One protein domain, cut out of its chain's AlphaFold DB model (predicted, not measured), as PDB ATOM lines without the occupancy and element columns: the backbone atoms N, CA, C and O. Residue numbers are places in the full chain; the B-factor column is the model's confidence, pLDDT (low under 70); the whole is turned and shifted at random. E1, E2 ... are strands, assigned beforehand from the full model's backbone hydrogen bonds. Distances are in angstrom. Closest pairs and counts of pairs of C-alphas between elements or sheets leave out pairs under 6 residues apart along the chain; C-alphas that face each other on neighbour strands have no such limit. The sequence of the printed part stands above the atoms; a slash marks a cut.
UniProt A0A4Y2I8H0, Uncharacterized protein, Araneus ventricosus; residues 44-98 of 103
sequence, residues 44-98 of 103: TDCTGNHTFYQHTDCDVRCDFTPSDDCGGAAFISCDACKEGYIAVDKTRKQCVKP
ATOM      1  N   THR A  44     397.513 318.020 419.178       54.62
ATOM      2  CA  THR A  44     396.908 316.684 419.116       54.62
ATOM      3  C   THR A  44     395.720 316.527 420.063       54.62
ATOM      4  O   THR A  44     395.033 315.512 420.000       54.62
ATOM      5  N   ASP A  45     395.420 317.538 420.884       64.75
ATOM      6  CA  ASP A  45     394.291 317.522 421.824       64.75
ATOM      7  C   ASP A  45     392.916 317.697 421.147       64.75
ATOM      8  O   ASP A  45     391.881 317.694 421.821       64.75
ATOM      9  N   CYS A  46     392.850 317.809 419.814       78.56
ATOM     10  CA  CYS A  46     391.575 317.674 419.114       78.56
ATOM     11  C   CYS A  46     391.074 316.222 419.232       78.56
ATOM     12  O   CYS A  46     391.769 315.257 418.913       78.56
ATOM     13  N   THR A  47     389.843 316.048 419.709       82.62
ATOM     14  CA  THR A  47     389.315 314.712 420.016       82.62
ATOM     15  C   THR A  47     388.854 313.948 418.768       82.62
ATOM     16  O   THR A  47     388.337 314.512 417.799       82.62
ATOM     17  N   GLY A  48     389.000 312.621 418.801       86.31
ATOM     18  CA  GLY A  48     388.497 311.731 417.752       86.31
ATOM     19  C   GLY A  48     389.212 311.899 416.406       86.31
ATOM     20  O   GLY A  48     390.441 311.834 416.322       86.31
ATOM     21  N   ASN A  49     388.429 312.074 415.338       90.38
ATOM     22  CA  ASN A  49     388.912 312.180 413.955       90.38
ATOM     23  C   ASN A  49     389.145 313.629 413.499       90.38
ATOM     24  O   ASN A  49     389.224 313.893 412.298       90.38
ATOM     25  N   HIS A  50     389.259 314.558 414.444       89.69
ATOM     26  CA  HIS A  50     389.505 315.961 414.153       89.69
ATOM     27  C   HIS A  50     390.981 316.336 414.284       89.69
ATOM     28  O   HIS A  50     391.757 315.656 414.955       89.69
ATOM     29  N   THR A  51     391.354 317.436 413.650       86.38
ATOM     30  CA  THR A  51     392.682 318.039 413.708       86.38
ATOM     31  C   THR A  51     392.552 319.555 413.804       86.38
ATOM     32  O   THR A  51     391.532 320.127 413.417       86.38
ATOM     33  N   PHE A  52     393.582 320.219 414.320       83.25
ATOM     34  CA  PHE A  52     393.638 321.672 414.326       83.25
ATOM     35  C   PHE A  52     394.138 322.148 412.963       83.25
ATOM     36  O   PHE A  52     395.340 322.287 412.757       83.25
ATOM     37  N   TYR A  53     393.234 322.357 412.011       81.31
ATOM     38  CA  TYR A  53     393.606 322.753 410.652       81.31
ATOM     39  C   TYR A  53     392.624 323.763 410.063       81.31
ATOM     40  O   TYR A  53     391.588 324.083 410.655       81.31
ATOM     41  N   GLN A  54     392.991 324.304 408.902       83.44
ATOM     42  CA  GLN A  54     392.103 325.147 408.123       83.44
ATOM     43  C   GLN A  54     390.933 324.315 407.581       83.44
ATOM     44  O   GLN A  54     391.128 323.223 407.052       83.44
ATOM     45  N   HIS A  55     389.724 324.853 407.678       85.69
ATOM     46  CA  HIS A  55     388.526 324.323 407.041       85.69
ATOM     47  C   HIS A  55     387.658 325.462 406.507       85.69
ATOM     48  O   HIS A  55     387.848 326.624 406.880       85.69
ATOM     49  N   THR A  56     386.734 325.149 405.603       88.94
ATOM     50  CA  THR A  56     385.859 326.143 404.967       88.94
ATOM     51  C   THR A  56     384.404 325.688 404.927       88.94
ATOM     52  O   THR A  56     384.109 324.496 404.917       88.94
ATOM     53  N   ASP A  57     383.451 326.614 404.822       85.69
ATOM     54  CA  ASP A  57     382.035 326.248 404.614       85.69
ATOM     55  C   ASP A  57     381.794 325.451 403.315       85.69
ATOM     56  O   ASP A  57     380.763 324.786 403.163       85.69
ATOM     57  N   CYS A  58     382.768 325.483 402.404       89.00
ATOM     58  CA  CYS A  58     382.756 324.834 401.104       89.00
ATOM     59  C   CYS A  58     383.535 323.516 401.062       89.00
ATOM     60  O   CYS A  58     383.669 322.940 399.990       89.00
ATOM     61  N   ASP A  59     384.041 323.002 402.184       89.31
ATOM     62  CA  ASP A  59     384.654 321.673 402.165       89.31
ATOM     63  C   ASP A  59     383.597 320.602 401.870       89.31
ATOM     64  O   ASP A  59     382.424 320.741 402.238       89.31
ATOM     65  N   VAL A  60     384.035 319.506 401.251       92.12
ATOM     66  CA  VAL A  60     383.204 318.319 401.030       92.12
ATOM     67  C   VAL A  60     382.716 317.767 402.369       92.12
ATOM     68  O   VAL A  60     383.488 317.608 403.320       92.12
ATOM     69  N   ARG A  61     381.427 317.440 402.427       94.62
ATOM     70  CA  ARG A  61     380.763 316.800 403.563       94.62
ATOM     71  C   ARG A  61     379.838 315.701 403.071       94.62
ATOM     72  O   ARG A  61     379.464 315.678 401.902       94.62
ATOM     73  N   CYS A  62     379.414 314.823 403.972       95.50
ATOM     74  CA  CYS A  62     378.428 313.798 403.629       95.50
ATOM     75  C   CYS A  62     377.127 314.402 403.076       95.50
ATOM     76  O   CYS A  62     376.539 313.857 402.148       95.50
ATOM     77  N   ASP A  63     376.699 315.538 403.633       94.56
ATOM     78  CA  ASP A  63     375.474 316.239 403.245       94.56
ATOM     79  C   ASP A  63     375.659 317.264 402.116       94.56
ATOM     80  O   ASP A  63     374.688 317.900 401.698       94.56
ATOM     81  N   PHE A  64     376.891 317.467 401.642       93.25
ATOM     82  CA  PHE A  64     377.205 318.587 400.769       93.25
ATOM     83  C   PHE A  64     378.421 318.339 399.882       93.25
ATOM     84  O   PHE A  64     379.554 318.204 400.349       93.25
ATOM     85  N   THR A  65     378.176 318.414 398.578       92.00
ATOM     86  CA  THR A  65     379.223 318.523 397.567       92.00
ATOM     87  C   THR A  65     379.290 319.979 397.101       92.00
ATOM     88  O   THR A  65     378.295 320.470 396.562       92.00
ATOM     89  N   PRO A  66     380.415 320.683 397.303       90.00
ATOM     90  CA  PRO A  66     380.584 322.051 396.824       90.00
ATOM     91  C   PRO A  66     380.589 322.120 395.292       90.00
ATOM     92  O   PRO A  66     381.028 321.187 394.620       90.00
ATOM     93  N   SER A  67     380.124 323.242 394.747       88.69
ATOM     94  CA  SER A  67     380.375 323.637 393.359       88.69
ATOM     95  C   SER A  67     381.727 324.344 393.229       88.69
ATOM     96  O   SER A  67     382.256 324.864 394.213       88.69
ATOM     97  N   ASP A  68     382.272 324.404 392.012       83.06
ATOM     98  CA  ASP A  68     383.584 325.015 391.737       83.06
ATOM     99  C   ASP A  68     383.655 326.513 392.105       83.06
ATOM    100  O   ASP A  68     384.731 327.061 392.325       83.06
ATOM    101  N   ASP A  69     382.507 327.189 392.190       85.25
ATOM    102  CA  ASP A  69     382.363 328.600 392.556       85.25
ATOM    103  C   ASP A  69     382.043 328.824 394.046       85.25
ATOM    104  O   ASP A  69     381.721 329.945 394.455       85.25
ATOM    105  N   CYS A  70     382.140 327.783 394.879       82.12
ATOM    106  CA  CYS A  70     381.877 327.890 396.309       82.12
ATOM    107  C   CYS A  70     382.987 328.698 397.009       82.12
ATOM    108  O   CYS A  70     384.038 328.183 397.388       82.12
ATOM    109  N   GLY A  71     382.739 329.997 397.191       76.81
ATOM    110  CA  GLY A  71     383.566 330.883 398.006       76.81
ATOM    111  C   GLY A  71     383.154 330.822 399.476       76.81
ATOM    112  O   GLY A  71     382.141 331.406 399.858       76.81
ATOM    113  N   GLY A  72     383.939 330.131 400.302       74.69
ATOM    114  CA  GLY A  72     383.722 330.022 401.746       74.69
ATOM    115  C   GLY A  72     384.731 330.832 402.557       74.69
ATOM    116  O   GLY A  72     385.880 331.005 402.148       74.69
ATOM    117  N   ALA A  73     384.321 331.302 403.736       80.00
ATOM    118  CA  ALA A  73     385.282 331.797 404.715       80.00
ATOM    119  C   ALA A  73     386.147 330.628 405.213       80.00
ATOM    120  O   ALA A  73     385.653 329.519 405.422       80.00
ATOM    121  N   ALA A  74     387.440 330.888 405.387       82.31
ATOM    122  CA  ALA A  74     388.366 329.935 405.974       82.31
ATOM    123  C   ALA A  74     388.459 330.142 407.488       82.31
ATOM    124  O   ALA A  74     388.641 331.265 407.964       82.31
ATOM    125  N   PHE A  75     388.396 329.045 408.231       81.44
ATOM    126  CA  PHE A  75     388.504 329.005 409.684       81.44
ATOM    127  C   PHE A  75     389.642 328.071 410.077       81.44
ATOM    128  O   PHE A  75     389.835 327.042 409.443       81.44
ATOM    129  N   ILE A  76     390.379 328.398 411.137       82.25
ATOM    130  CA  ILE A  76     391.399 327.509 411.710       82.25
ATOM    131  C   ILE A  76     390.931 327.129 413.113       82.25
ATOM    132  O   ILE A  76     390.763 327.999 413.969       82.25
ATOM    133  N   SER A  77     390.656 325.845 413.335       85.00
ATOM    134  CA  SER A  77     390.119 325.331 414.605       85.00
ATOM    135  C   SER A  77     390.287 323.810 414.700       85.00
ATOM    136  O   SER A  77     390.638 323.170 413.711       85.00
ATOM    137  N   CYS A  78     389.972 323.228 415.863       86.44
ATOM    138  CA  CYS A  78     389.884 321.773 416.049       86.44
ATOM    139  C   CYS A  78     388.669 321.126 415.358       86.44
ATOM    140  O   CYS A  78     388.461 319.937 415.547       86.44
ATOM    141  N   ASP A  79     387.864 321.862 414.590       88.38
ATOM    142  CA  ASP A  79     386.701 321.305 413.882       88.38
ATOM    143  C   ASP A  79     387.052 320.848 412.452       88.38
ATOM    144  O   ASP A  79     386.189 320.404 411.689       88.38
ATOM    145  N   ALA A  80     388.324 320.966 412.051       89.06
ATOM    146  CA  ALA A  80     388.790 320.385 410.799       89.06
ATOM    147  C   ALA A  80     388.908 318.862 410.932       89.06
ATOM    148  O   ALA A  80     389.285 318.333 411.978       89.06
ATOM    149  N   CYS A  81     388.605 318.138 409.857       91.00
ATOM    150  CA  CYS A  81     388.759 316.689 409.828       91.00
ATOM    151  C   CYS A  81     390.202 316.301 409.497       91.00
ATOM    152  O   CYS A  81     390.870 316.971 408.709       91.00
ATOM    153  N   LYS A  82     390.686 315.205 410.099       90.12
ATOM    154  CA  LYS A  82     391.970 314.594 409.722       90.12
ATOM    155  C   LYS A  82     391.971 314.229 408.239       90.12
ATOM    156  O   LYS A  82     390.919 313.977 407.653       90.12
ATOM    157  N   GLU A  83     393.159 314.135 407.654       86.62
ATOM    158  CA  GLU A  83     393.316 313.686 406.271       86.62
ATOM    159  C   GLU A  83     392.586 312.349 406.035       86.62
ATOM    160  O   GLU A  83     392.690 311.414 406.833       86.62
ATOM    161  N   GLY A  84     391.799 312.281 404.957       89.62
ATOM    162  CA  GLY A  84     390.962 311.123 404.625       89.62
ATOM    163  C   GLY A  84     389.604 311.058 405.339       89.62
ATOM    164  O   GLY A  84     388.836 310.135 405.074       89.62
ATOM    165  N   TYR A  85     389.281 312.023 406.206       94.25
ATOM    166  CA  TYR A  85     387.968 312.161 406.837       94.25
ATOM    167  C   TYR A  85     387.251 313.419 406.333       94.25
ATOM    168  O   TYR A  85     387.880 314.440 406.059       94.25
ATOM    169  N   ILE A  86     385.923 313.361 406.263       95.25
ATOM    170  CA  ILE A  86     385.044 314.484 405.924       95.25
ATOM    171  C   ILE A  86     383.995 314.686 407.015       95.25
ATOM    172  O   ILE A  86     383.654 313.753 407.749       95.25
ATOM    173  N   ALA A  87     383.485 315.911 407.143       95.25
ATOM    174  CA  ALA A  87     382.446 316.200 408.121       95.25
ATOM    175  C   ALA A  87     381.107 315.595 407.679       95.25
ATOM    176  O   ALA A  87     380.795 315.542 406.489       95.25
ATOM    177  N   VAL A  88     380.297 315.163 408.644       95.88
ATOM    178  CA  VAL A  88     378.937 314.680 408.359       95.88
ATOM    179  C   VAL A  88     378.040 315.826 407.886       95.88
ATOM    180  O   VAL A  88     377.307 315.676 406.913       95.88
ATOM    181  N   ASP A  89     378.130 316.974 408.557       94.25
ATOM    182  CA  ASP A  89     377.325 318.160 408.288       94.25
ATOM    183  C   ASP A  89     378.102 319.448 408.611       94.25
ATOM    184  O   ASP A  89     379.239 319.423 409.099       94.25
ATOM    185  N   LYS A  90     377.478 320.602 408.360       91.50
ATOM    186  CA  LYS A  90     378.068 321.927 408.624       91.50
ATOM    187  C   LYS A  90     378.466 322.181 410.086       91.50
ATOM    188  O   LYS A  90     379.200 323.127 410.350       91.50
ATOM    189  N   THR A  91     377.950 321.407 411.045       91.94
ATOM    190  CA  THR A  91     378.311 321.549 412.463       91.94
ATOM    191  C   THR A  91     379.677 320.961 412.767       91.94
ATOM    192  O   THR A  91     380.229 321.286 413.816       91.94
ATOM    193  N   ARG A  92     380.203 320.101 411.880       91.50
ATOM    194  CA  ARG A  92     381.553 319.527 411.962       91.50
ATOM    195  C   ARG A  92     381.853 318.810 413.278       91.50
ATOM    196  O   ARG A  92     383.003 318.623 413.630       91.50
ATOM    197  N   LYS A  93     380.822 318.354 413.997       92.38
ATOM    198  CA  LYS A  93     380.981 317.601 415.254       92.38
ATOM    199  C   LYS A  93     381.457 316.166 415.043       92.38
ATOM    200  O   LYS A  93     381.840 315.494 416.000       92.38
ATOM    201  N   GLN A  94     381.329 315.663 413.820       94.38
ATOM    202  CA  GLN A  94     381.654 314.295 413.451       94.38
ATOM    203  C   GLN A  94     382.415 314.293 412.133       94.38
ATOM    204  O   GLN A  94     381.918 314.807 411.131       94.38
ATOM    205  N   CYS A  95     383.585 313.657 412.154       95.00
ATOM    206  CA  CYS A  95     384.404 313.377 410.986       95.00
ATOM    207  C   CYS A  95     384.429 311.866 410.740       95.00
ATOM    208  O   CYS A  95     384.848 311.085 411.606       95.00
ATOM    209  N   VAL A  96     383.982 311.463 409.556       96.12
ATOM    210  CA  VAL A  96     383.878 310.066 409.118       96.12
ATOM    211  C   VAL A  96     384.631 309.886 407.810       96.12
ATOM    212  O   VAL A  96     384.943 310.862 407.127       96.12
ATOM    213  N   LYS A  97     384.946 308.644 407.450       96.44
ATOM    214  CA  LYS A  97     385.412 308.386 406.092       96.44
ATOM    215  C   LYS A  97     384.252 308.583 405.109       96.44
ATOM    216  O   LYS A  97     383.108 308.349 405.501       96.44
ATOM    217  N   PRO A  98     384.508 308.970 403.850       95.62
ATOM    218  CA  PRO A  98     383.444 309.160 402.862       95.62
ATOM    219  C   PRO A  98     382.521 307.942 402.698       95.62
ATOM    220  O   PRO A  98     381.314 308.094 402.531       95.62
TER     221      PRO A  98
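This is residues 44 to 98 of the 103 residues of an uncharacterized protein of Araneus ventricosus (UniProt A0A4Y2I8H0). With little regular structure, this is a two-stranded hairpin, E1 and E2, whose wide connecting loop, residues 57 to 73, reaches one end of the long axis, while residues 82 to 98 fold back on themselves after E2. The printed part has 55 residues, with no named helix and two strands in the order E1, E2, antiparallel; the class is all strand, with 15 residues in named elements. It is compact, with a radius of gyration of the C-alphas of 10.5 A, and elongated, spanning 33 by 21 by 17 A.

E1, residues 50 to 56, measures 14.2 A from C-alpha 50 at (389.505, 315.961, 414.153). E2, residues 74 to 81, measures 13.8 A to C-alpha 81 at (388.759, 316.689, 409.828) and bends by 104 degrees at Cys 78.

E1 and E2 are antiparallel at 146 degrees. C-alphas 52 and 78 face each other at 4.1 A. N 51 and O 80, and N 55 and O 75, are within hydrogen-bond range, each 2.8 A. Residues 86 to 87 pair antiparallel with residues 95 to 96.

The C-alphas farthest apart, Asp 45 and Asp 69, are 33.5 A apart. The printed part has no cut; the E1 to E2 link is long. Residues 44 to 45 have pLDDT under 70.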